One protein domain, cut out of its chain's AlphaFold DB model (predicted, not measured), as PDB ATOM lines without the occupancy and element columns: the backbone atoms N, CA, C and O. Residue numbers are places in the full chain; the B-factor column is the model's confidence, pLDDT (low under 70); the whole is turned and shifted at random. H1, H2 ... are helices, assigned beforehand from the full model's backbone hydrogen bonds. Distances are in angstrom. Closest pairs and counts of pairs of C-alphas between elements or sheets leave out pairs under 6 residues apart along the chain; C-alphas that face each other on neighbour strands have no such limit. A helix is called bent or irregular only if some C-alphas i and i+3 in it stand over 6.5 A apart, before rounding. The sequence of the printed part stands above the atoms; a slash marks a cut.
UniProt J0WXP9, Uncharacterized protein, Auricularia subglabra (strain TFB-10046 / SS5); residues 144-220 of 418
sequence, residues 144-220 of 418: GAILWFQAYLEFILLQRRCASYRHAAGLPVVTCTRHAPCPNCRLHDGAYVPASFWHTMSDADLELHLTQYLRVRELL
ATOM      1  N   GLY A 144       9.585  68.454  11.283       51.31
ATOM      2  CA  GLY A 144       9.388  69.454  12.326       51.31
ATOM      3  C   GLY A 144      10.516  69.551  13.356       51.31
ATOM      4  O   GLY A 144      10.835  70.664  13.771       51.31
ATOM      5  N   ALA A 145      11.170  68.446  13.736       53.97
ATOM      6  CA  ALA A 145      12.296  68.483  14.678       53.97
ATOM      7  C   ALA A 145      13.503  69.271  14.125       53.97
ATOM      8  O   ALA A 145      14.126  70.062  14.838       53.97
ATOM      9  N   ILE A 146      13.790  69.130  12.826       52.59
ATOM     10  CA  ILE A 146      14.914  69.798  12.154       52.59
ATOM     11  C   ILE A 146      14.659  71.303  11.956       52.59
ATOM     12  O   ILE A 146      15.606  72.093  11.971       52.59
ATOM     13  N   LEU A 147      13.395  71.742  11.896       51.47
ATOM     14  CA  LEU A 147      13.024  73.165  11.791       51.47
ATOM     15  C   LEU A 147      13.488  74.014  12.991       51.47
ATOM     16  O   LEU A 147      13.575  75.240  12.883       51.47
ATOM     17  N   TRP A 148      13.790  73.373  14.126       58.75
ATOM     18  CA  TRP A 148      14.243  74.018  15.361       58.75
ATOM     19  C   TRP A 148      15.757  73.948  15.586       58.75
ATOM     20  O   TRP A 148      16.239  74.479  16.589       58.75
ATOM     21  N   PHE A 149      16.532  73.352  14.671       75.06
ATOM     22  CA  PHE A 149      17.990  73.321  14.804       75.06
ATOM     23  C   PHE A 149      18.564  74.743  14.757       75.06
ATOM     24  O   PHE A 149      18.729  75.347  13.696       75.06
ATOM     25  N   GLN A 150      18.953  75.255  15.929       82.94
ATOM     26  CA  GLN A 150      19.611  76.554  16.101       82.94
ATOM     27  C   GLN A 150      20.798  76.719  15.134       82.94
ATOM     28  O   GLN A 150      20.953  77.770  14.519       82.94
ATOM     29  N   ALA A 151      21.581  75.653  14.925       81.88
ATOM     30  CA  ALA A 151      22.705  75.627  13.990       81.88
ATOM     31  C   ALA A 151      22.305  75.863  12.519       81.88
ATOM     32  O   ALA A 151      23.076  76.463  11.769       81.88
ATOM     33  N   TYR A 152      21.115  75.422  12.100       84.12
ATOM     34  CA  TYR A 152      20.598  75.653  10.750       84.12
ATOM     35  C   TYR A 152      20.151  77.108  10.567       84.12
ATOM     36  O   TYR A 152      20.547  77.770   9.607       84.12
ATOM     37  N   LEU A 153      19.390  77.656  11.517       87.38
ATOM     38  CA  LEU A 153      18.914  79.040  11.426       87.38
ATOM     39  C   LEU A 153      20.073  80.048  11.534       87.38
ATOM     40  O   LEU A 153      20.117  81.012  10.768       87.38
ATOM     41  N   GLU A 154      21.072  79.778  12.381       88.50
ATOM     42  CA  GLU A 154      22.319  80.555  12.433       88.50
ATOM     43  C   GLU A 154      23.113  80.484  11.122       88.50
ATOM     44  O   GLU A 154      23.627  81.501  10.649       88.50
ATOM     45  N   PHE A 155      23.148  79.321  10.466       88.19
ATOM     46  CA  PHE A 155      23.789  79.176   9.160       88.19
ATOM     47  C   PHE A 155      23.116  80.032   8.077       88.19
ATOM     48  O   PHE A 155      23.804  80.718   7.318       88.19
ATOM     49  N   ILE A 156      21.781  80.056   8.025       88.38
ATOM     50  CA  ILE A 156      21.046  80.891   7.064       88.38
ATOM     51  C   ILE A 156      21.283  82.387   7.345       88.38
ATOM     52  O   ILE A 156      21.481  83.171   6.410       88.38
ATOM     53  N   LEU A 157      21.342  82.801   8.619       89.25
ATOM     54  CA  LEU A 157      21.723  84.169   8.999       89.25
ATOM     55  C   LEU A 157      23.161  84.509   8.569       89.25
ATOM     56  O   LEU A 157      23.394  85.599   8.034       89.25
ATOM     57  N   LEU A 158      24.108  83.583   8.741       88.12
ATOM     58  CA  LEU A 158      25.493  83.729   8.292       88.12
ATOM     59  C   LEU A 158      25.580  83.875   6.767       88.12
ATOM     60  O   LEU A 158      26.248  84.788   6.285       88.12
ATOM     61  N   GLN A 159      24.885  83.029   5.997       88.56
ATOM     62  CA  GLN A 159      24.861  83.110   4.532       88.56
ATOM     63  C   GLN A 159      24.340  84.467   4.047       88.56
ATOM     64  O   GLN A 159      25.018  85.138   3.266       88.56
ATOM     65  N   ARG A 160      23.187  84.916   4.569       88.19
ATOM     66  CA  ARG A 160      22.562  86.209   4.219       88.19
ATOM     67  C   ARG A 160      23.479  87.403   4.493       88.19
ATOM     68  O   ARG A 160      23.453  88.383   3.754       88.19
ATOM     69  N   ARG A 161      24.307  87.324   5.539       88.81
ATOM     70  CA  ARG A 161      25.270  88.371   5.917       88.81
ATOM     71  C   ARG A 161      26.673  88.160   5.337       88.81
ATOM     72  O   ARG A 161      27.518  89.041   5.458       88.81
ATOM     73  N   CYS A 162      26.956  87.033   4.683       89.19
ATOM     74  CA  CYS A 162      28.303  86.691   4.220       89.19
ATOM     75  C   CYS A 162      28.884  87.748   3.268       89.19
ATOM     76  O   CYS A 162      30.062  88.089   3.370       89.19
ATOM     77  N   ALA A 163      28.076  88.279   2.348       82.25
ATOM     78  CA  ALA A 163      28.521  89.307   1.409       82.25
ATOM     79  C   ALA A 163      28.935  90.609   2.122       82.25
ATOM     80  O   ALA A 163      29.988  91.166   1.811       82.25
ATOM     81  N   SER A 164      28.155  91.062   3.112       84.38
ATOM     82  CA  SER A 164      28.453  92.282   3.872       84.38
ATOM     83  C   SER A 164      29.606  92.093   4.860       84.38
ATOM     84  O   SER A 164      30.465  92.969   4.936       84.38
ATOM     85  N   TYR A 165      29.703  90.944   5.541       85.44
ATOM     86  CA  TYR A 165      30.861  90.614   6.385       85.44
ATOM     87  C   TYR A 165      32.165  90.592   5.579       85.44
ATOM     88  O   TYR A 165      33.157  91.185   5.998       85.44
ATOM     89  N   ARG A 166      32.168  89.972   4.390       85.50
ATOM     90  CA  ARG A 166      33.355  89.948   3.521       85.50
ATOM     91  C   ARG A 166      33.737  91.339   3.023       85.50
ATOM     92  O   ARG A 166      34.911  91.684   3.091       85.50
ATOM     93  N   HIS A 167      32.760  92.149   2.611       85.62
ATOM     94  CA  HIS A 167      32.997  93.544   2.239       85.62
ATOM     95  C   HIS A 167      33.607  94.355   3.396       85.62
ATOM     96  O   HIS A 167      34.581  95.076   3.196       85.62
ATOM     97  N   ALA A 168      33.076  94.213   4.617       86.12
ATOM     98  CA  ALA A 168      33.602  94.884   5.808       86.12
ATOM     99  C   ALA A 168      35.038  94.444   6.162       86.12
ATOM    100  O   ALA A 168      35.824  95.260   6.633       86.12
ATOM    101  N   ALA A 169      35.393  93.187   5.882       85.94
ATOM    102  CA  ALA A 169      36.743  92.645   6.040       85.94
ATOM    103  C   ALA A 169      37.699  92.963   4.865       85.94
ATOM    104  O   ALA A 169      38.810  92.441   4.826       85.94
ATOM    105  N   GLY A 170      37.281  93.760   3.871       90.94
ATOM    106  CA  GLY A 170      38.084  94.051   2.673       90.94
ATOM    107  C   GLY A 170      38.299  92.848   1.743       90.94
ATOM    108  O   GLY A 170      39.137  92.900   0.842       90.94
ATOM    109  N   LEU A 171      37.555  91.758   1.943       87.25
ATOM    110  CA  LEU A 171      37.636  90.543   1.138       87.25
ATOM    111  C   LEU A 171      36.755  90.661  -0.118       87.25
ATOM    112  O   LEU A 171      35.698  91.296  -0.068       87.25
ATOM    113  N   PRO A 172      37.103  89.975  -1.226       86.88
ATOM    114  CA  PRO A 172      36.253  89.924  -2.410       86.88
ATOM    115  C   PRO A 172      34.834  89.470  -2.058       86.88
ATOM    116  O   PRO A 172      34.651  88.410  -1.442       86.88
ATOM    117  N   VAL A 173      33.843  90.272  -2.450       84.56
ATOM    118  CA  VAL A 173      32.424  89.938  -2.299       84.56
ATOM    119  C   VAL A 173      32.120  88.737  -3.187       84.56
ATOM    120  O   VAL A 173      32.457  88.730  -4.368       84.56
ATOM    121  N   VAL A 174      31.489  87.715  -2.613       85.19
ATOM    122  CA  VAL A 174      31.051  86.513  -3.334       85.19
ATOM    123  C   VAL A 174      29.574  86.313  -3.053       85.19
ATOM    124  O   VAL A 174      29.133  86.484  -1.914       85.19
ATOM    125  N   THR A 175      28.819  85.924  -4.074       81.56
ATOM    126  CA  THR A 175      27.423  85.515  -3.934       81.56
ATOM    127  C   THR A 175      27.376  84.220  -3.125       81.56
ATOM    128  O   THR A 175      27.704  83.150  -3.627       81.56
ATOM    129  N   CYS A 176      27.011  84.324  -1.848       85.75
ATOM    130  CA  CYS A 176      26.768  83.180  -0.980       85.75
ATOM    131  C   CYS A 176      25.257  82.940  -0.958       85.75
ATOM    132  O   CYS A 176      24.516  83.770  -0.432       85.75
ATOM    133  N   THR A 177      24.792  81.856  -1.573       83.31
ATOM    134  CA  THR A 177      23.368  81.488  -1.579       83.31
ATOM    135  C   THR A 177      23.148  80.244  -0.734       83.31
ATOM    136  O   THR A 177      24.098  79.498  -0.486       83.31
ATOM    137  N   ARG A 178      21.888  79.992  -0.349       74.38
ATOM    138  CA  ARG A 178      21.463  78.765   0.341       74.38
ATOM    139  C   ARG A 178      22.061  77.532  -0.339       74.38
ATOM    140  O   ARG A 178      22.857  76.839   0.271       74.38
ATOM    141  N   HIS A 179      21.821  77.361  -1.635       78.75
ATOM    142  CA  HIS A 179      22.267  76.189  -2.403       78.75
ATOM    143  C   HIS A 179      23.749  76.212  -2.836       78.75
ATOM    144  O   HIS A 179      24.254  75.210  -3.336       78.75
ATOM    145  N   ALA A 180      24.461  77.331  -2.659       83.44
ATOM    146  CA  ALA A 180      25.881  77.460  -2.991       83.44
ATOM    147  C   ALA A 180      26.641  78.266  -1.915       83.44
ATOM    148  O   ALA A 180      27.063  79.403  -2.160       83.44
ATOM    149  N   PRO A 181      26.853  77.694  -0.712       84.12
ATOM    150  CA  PRO A 181      27.671  78.328   0.314       84.12
ATOM    151  C   PRO A 181      29.122  78.488  -0.152       84.12
ATOM    152  O   PRO A 181      29.735  77.548  -0.679       84.12
ATOM    153  N   CYS A 182      29.692  79.670   0.095       87.06
ATOM    154  CA  CYS A 182      31.112  79.932  -0.135       87.06
ATOM    155  C   CYS A 182      32.003  79.079   0.801       87.06
ATOM    156  O   CYS A 182      31.509  78.598   1.825       87.06
ATOM    157  N   PRO A 183      33.312  78.914   0.510       86.12
ATOM    158  CA  PRO A 183      34.201  78.055   1.301       86.12
ATOM    159  C   PRO A 183      34.190  78.338   2.809       86.12
ATOM    160  O   PRO A 183      34.185  77.393   3.589       86.12
ATOM    161  N   ASN A 184      34.101  79.608   3.222       84.50
ATOM    162  CA  ASN A 184      34.035  79.980   4.638       84.50
ATOM    163  C   ASN A 184      32.693  79.573   5.272       84.50
ATOM    164  O   ASN A 184      32.677  79.007   6.359       84.50
ATOM    165  N   CYS A 185      31.564  79.811   4.595       86.06
ATOM    166  CA  CYS A 185      30.249  79.408   5.106       86.06
ATOM    167  C   CYS A 185      30.108  77.883   5.202       86.06
ATOM    168  O   CYS A 185      29.448  77.405   6.115       86.06
ATOM    169  N   ARG A 186      30.765  77.116   4.320       85.38
ATOM    170  CA  ARG A 186      30.808  75.644   4.401       85.38
ATOM    171  C   ARG A 186      31.475  75.107   5.672       85.38
ATOM    172  O   ARG A 186      31.321  73.929   5.953       85.38
ATOM    173  N   LEU A 187      32.213  75.923   6.428       83.44
ATOM    174  CA  LEU A 187      32.810  75.494   7.699       83.44
ATOM    175  C   LEU A 187      31.782  75.412   8.843       83.44
ATOM    176  O   LEU A 187      32.032  74.717   9.820       83.44
ATOM    177  N   HIS A 188      30.644  76.100   8.719       83.94
ATOM    178  CA  HIS A 188      29.621  76.212   9.758       83.94
ATOM    179  C   HIS A 188      28.749  74.949   9.852       83.94
ATOM    180  O   HIS A 188      28.353  74.400   8.830       83.94
ATOM    181  N   ASP A 189      28.379  74.524  11.062       79.31
ATOM    182  CA  ASP A 189      27.698  73.243  11.319       79.31
ATOM    183  C   ASP A 189      26.379  73.086  10.543       79.31
ATOM    184  O   ASP A 189      26.124  72.048   9.937       79.31
ATOM    185  N   GLY A 190      25.566  74.145  10.478       80.81
ATOM    186  CA  GLY A 190      24.333  74.146   9.680       80.81
ATOM    187  C   GLY A 190      24.524  73.947   8.167       80.81
ATOM    188  O   GLY A 190      23.541  73.710   7.474       80.81
ATOM    189  N   ALA A 191      25.758  73.983   7.645       80.00
ATOM    190  CA  ALA A 191      26.057  73.643   6.254       80.00
ATOM    191  C   ALA A 191      25.990  72.130   5.958       80.00
ATOM    192  O   ALA A 191      26.000  71.762   4.783       80.00
ATOM    193  N   TYR A 192      25.948  71.272   6.988       75.38
ATOM    194  CA  TYR A 192      25.905  69.804   6.865       75.38
ATOM    195  C   TYR A 192      24.524  69.190   7.074       75.38
ATOM    196  O   TYR A 192      24.390  67.975   6.961       75.38
ATOM    197  N   VAL A 193      23.498  70.000   7.358       72.75
ATOM    198  CA  VAL A 193      22.110  69.525   7.288       72.75
ATOM    199  C   VAL A 193      21.903  68.926   5.881       72.75
ATOM    200  O   VAL A 193      22.350  69.553   4.916       72.75
ATOM    201  N   PRO A 194      21.282  67.747   5.702       68.00
ATOM    202  CA  PRO A 194      21.171  67.129   4.379       68.00
ATOM    203  C   PRO A 194      20.342  67.987   3.421       68.00
ATOM    204  O   PRO A 194      19.302  68.516   3.807       68.00
ATOM    205  N   ALA A 195      20.782  68.131   2.166       60.38
ATOM    206  CA  ALA A 195      20.152  69.047   1.209       60.38
ATOM    207  C   ALA A 195      18.669  68.725   0.923       60.38
ATOM    208  O   ALA A 195      17.915  69.640   0.599       60.38
ATOM    209  N   SER A 196      18.229  67.473   1.098       62.78
ATOM    210  CA  SER A 196      16.816  67.064   1.051       62.78
ATOM    211  C   SER A 196      15.935  67.951   1.946       62.78
ATOM    212  O   SER A 196      15.007  68.586   1.449       62.78
ATOM    213  N   PHE A 197      16.318  68.139   3.214       66.19
ATOM    214  CA  PHE A 197      15.643  69.037   4.166       66.19
ATOM    215  C   PHE A 197      15.670  70.522   3.763       66.19
ATOM    216  O   PHE A 197      14.918  71.338   4.295       66.19
ATOM    217  N   TRP A 198      16.539  70.920   2.828       64.94
ATOM    218  CA  TRP A 198      16.639  72.312   2.380       64.94
ATOM    219  C   TRP A 198      15.643  72.578   1.254       64.94
ATOM    220  O   TRP A 198      15.240  73.721   1.048       64.94
ATOM    221  N   HIS A 199      15.247  71.540   0.524       62.75
ATOM    222  CA  HIS A 199      14.347  71.649  -0.617       62.75
ATOM    223  C   HIS A 199      12.867  71.466  -0.246       62.75
ATOM    224  O   HIS A 199      12.016  71.870  -1.030       62.75
ATOM    225  N   THR A 200      12.554  70.945   0.946       71.19
ATOM    226  CA  THR A 200      11.173  70.791   1.445       71.19
ATOM    227  C   THR A 200      10.576  72.077   2.029       71.19
ATOM    228  O   THR A 200       9.377  72.307   1.899       71.19
ATOM    229  N   MET A 201      11.385  72.944   2.648       77.12
ATOM    230  CA  MET A 201      10.912  74.204   3.243       77.12
ATOM    231  C   MET A 201      10.852  75.343   2.212       77.12
ATOM    232  O   MET A 201      11.884  75.716   1.637       77.12
ATOM    233  N   SER A 202       9.671  75.959   2.061       84.69
ATOM    234  CA  SER A 202       9.481  77.154   1.232       84.69
ATOM    235  C   SER A 202      10.217  78.376   1.800       84.69
ATOM    236  O   SER A 202      10.432  78.492   3.008       84.69
ATOM    237  N   ASP A 203      10.570  79.343   0.947       83.12
ATOM    238  CA  ASP A 203      11.204  80.584   1.415       83.12
ATOM    239  C   ASP A 203      10.295  81.382   2.374       83.12
ATOM    240  O   ASP A 203      10.799  82.061   3.268       83.12
ATOM    241  N   ALA A 204       8.967  81.277   2.241       85.44
ATOM    242  CA  ALA A 204       8.020  81.942   3.137       85.44
ATOM    243  C   ALA A 204       8.046  81.341   4.553       85.44
ATOM    244  O   ALA A 204       8.078  82.085   5.538       85.44
ATOM    245  N   ASP A 205       8.104  80.012   4.653       84.75
ATOM    246  CA  ASP A 205       8.239  79.311   5.932       84.75
ATOM    247  C   ASP A 205       9.613  79.588   6.549       84.75
ATOM    248  O   ASP A 205       9.716  79.866   7.743       84.75
ATOM    249  N   LEU A 206      10.672  79.628   5.732       84.44
ATOM    250  CA  LEU A 206      12.015  79.982   6.190       84.44
ATOM    251  C   LEU A 206      12.067  81.387   6.807       84.44
ATOM    252  O   LEU A 206      12.661  81.558   7.872       84.44
ATOM    253  N   GLU A 207      11.428  82.389   6.195       88.00
ATOM    254  CA  GLU A 207      11.320  83.729   6.794       88.00
ATOM    255  C   GLU A 207      10.496  83.728   8.088       88.00
ATOM    256  O   GLU A 207      10.847  84.435   9.038       88.00
ATOM    257  N   LEU A 208       9.425  82.930   8.165       87.00
ATOM    258  CA  LEU A 208       8.620  82.793   9.380       87.00
ATOM    259  C   LEU A 208       9.449  82.189  10.525       87.00
ATOM    260  O   LEU A 208       9.505  82.776  11.610       87.00
ATOM    261  N   HIS A 209      10.150  81.080  10.271       84.12
ATOM    262  CA  HIS A 209      11.041  80.427  11.233       84.12
ATOM    263  C   HIS A 209      12.184  81.352  11.670       84.12
ATOM    264  O   HIS A 209      12.408  81.516  12.870       84.12
ATOM    265  N   LEU A 210      12.853  82.039  10.735       88.00
ATOM    266  CA  LEU A 210      13.887  83.030  11.058       88.00
ATOM    267  C   LEU A 210      13.343  84.191  11.897       88.00
ATOM    268  O   LEU A 210      14.021  84.649  12.814       88.00
ATOM    269  N   THR A 211      12.123  84.658  11.624       88.88
ATOM    270  CA  THR A 211      11.493  85.752  12.380       88.88
ATOM    271  C   THR A 211      11.178  85.340  13.818       88.88
ATOM    272  O   THR A 211      11.412  86.123  14.741       88.88
ATOM    273  N   GLN A 212      10.672  84.121  14.038       85.69
ATOM    274  CA  GLN A 212      10.442  83.605  15.394       85.69
ATOM    275  C   GLN A 212      11.768  83.357  16.119       85.69
ATOM    276  O   GLN A 212      11.929  83.782  17.261       85.69
ATOM    277  N   TYR A 213      12.746  82.757  15.436       87.81
ATOM    278  CA  TYR A 213      14.078  82.514  15.976       87.81
ATOM    279  C   TYR A 213      14.768  83.806  16.418       87.81
ATOM    280  O   TYR A 213      15.206  83.905  17.559       87.81
ATOM    281  N   LEU A 214      14.789  84.840  15.571       89.75
ATOM    282  CA  LEU A 214      15.367  86.143  15.913       89.75
ATOM    283  C   LEU A 214      14.677  86.822  17.106       89.75
ATOM    284  O   LEU A 214      15.334  87.600  17.791       89.75
ATOM    285  N   ARG A 215      13.398  86.526  17.386       90.44
ATOM    286  CA  ARG A 215      12.704  87.031  18.584       90.44
ATOM    287  C   ARG A 215      13.213  86.379  19.871       90.44
ATOM    288  O   ARG A 215      13.297  87.062  20.883       90.44
ATOM    289  N   VAL A 216      13.527  85.081  19.845       86.00
ATOM    290  CA  VAL A 216      13.975  84.331  21.036       86.00
ATOM    291  C   VAL A 216      15.498  84.217  21.151       86.00
ATOM    292  O   VAL A 216      15.995  83.846  22.205       86.00
ATOM    293  N   ARG A 217      16.255  84.559  20.100       89.19
ATOM    294  CA  ARG A 217      17.707  84.333  19.996       89.19
ATOM    295  C   ARG A 217      18.532  84.890  21.158       89.19
ATOM    296  O   ARG A 217      19.509  84.260  21.537       89.19
ATOM    297  N   GLU A 218      18.153  86.038  21.716       86.69
ATOM    298  CA  GLU A 218      18.852  86.651  22.861       86.69
ATOM    299  C   GLU A 218      18.592  85.921  24.194       86.69
ATOM    300  O   GLU A 218      19.349  86.096  25.144       86.69
ATOM    301  N   LEU A 219      17.545  85.090  24.255       84.94
ATOM    302  CA  LEU A 219      17.191  84.245  25.401       84.94
ATOM    303  C   LEU A 219      17.810  82.841  25.306       84.94
ATOM    304  O   LEU A 219      17.866  82.123  26.303       84.94
ATOM    305  N   LEU A 220      18.257  82.436  24.113       79.25
ATOM    306  CA  LEU A 220      18.922  81.155  23.900       79.25
ATOM    307  C   LEU A 220      20.379  81.209  24.384       79.25
ATOM    308  O   LEU A 220      21.019  82.263  24.310       79.25
TER     309      LEU A 220
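This is residues 144 to 220 of the 418 residues of an uncharacterized protein of Auricularia subglabra (strain TFB-10046 / SS5) (UniProt J0WXP9). A long, kinked helix, H2, makes most of the longest axis, and a second long helix, H5, stands crosswise to it near the end where H2 begins. From the far end of H2 a long loop, residues 169 to 188, folds back to the short helix H3, which packs on the first turns of H2, while the short helices H1 and H4 lie toward the H5 end. The printed part has 77 residues with five named helices, H1 to H5 in order along the chain, and no named strand: the class is all helix. The whole is compact, with a radius of gyration of the C-alphas of 12.8 A and spans of 38 by 29 by 21 A.

H1 is residues 144 to 148, and C-alpha 144 is at (9.388, 69.454, 12.326). H2 is residues 150 to 168, 25.3 A from first to last C-alpha, ending with C-alpha 168 at (33.602, 94.884, 5.808). H2 is irregular: C-alphas 160 and 163 are 7.3 A apart, and it has a kink of 54 degrees near residue 161. H3 is residues 189 to 192 and H4 is residues 196 to 200. H5 is residues 203 to 216, 20.2 A long, with C-alpha 216 at (13.975, 84.331, 21.036).

H1 and H2 meet only through their link. H1 is close to H5 but not clearly touching it; their closest C-alphas, of Leu 147 and His 209, are 7.5 A apart. H2 touches H3 with residues 151 to 156 alone, and their closest C-alphas, of Tyr 152 and Gly 190, are 4.2 A apart. H2 and H5 only just touch, with 3 pairs of C-alphas within 8 A, made by residue 153 of H2 and by residues 209 to 213 of H5. The closest C-alphas of this pair are those of Leu 153 and Leu 210, 6.4 A apart, and the two lines are about perpendicular at 86 degrees. H4 touches no helix; it is apart from H2, H3 and H5, and only just apart from H1, at 8.1 A. Every O i to N i+4 pair is within hydrogen-bond range in H4 and H5, against 13 of 15 in H2 and 0 of 1 in H1; H3 is too short for such a pair. In H1, 2 of 2 O i to N i+3 pairs are within range.

The two C-alphas farthest apart are those of Gly 144 and Gly 170, 39.0 A. The printed part has no cut. The link from H2 to H3, of 20 residues, is long; the links from H1 to H2, H3 to H4 and H4 to H5 are tight. The mean pLDDT of the printed part is 81.0, and residues 144 to 148 and 194 to 199 are under 70.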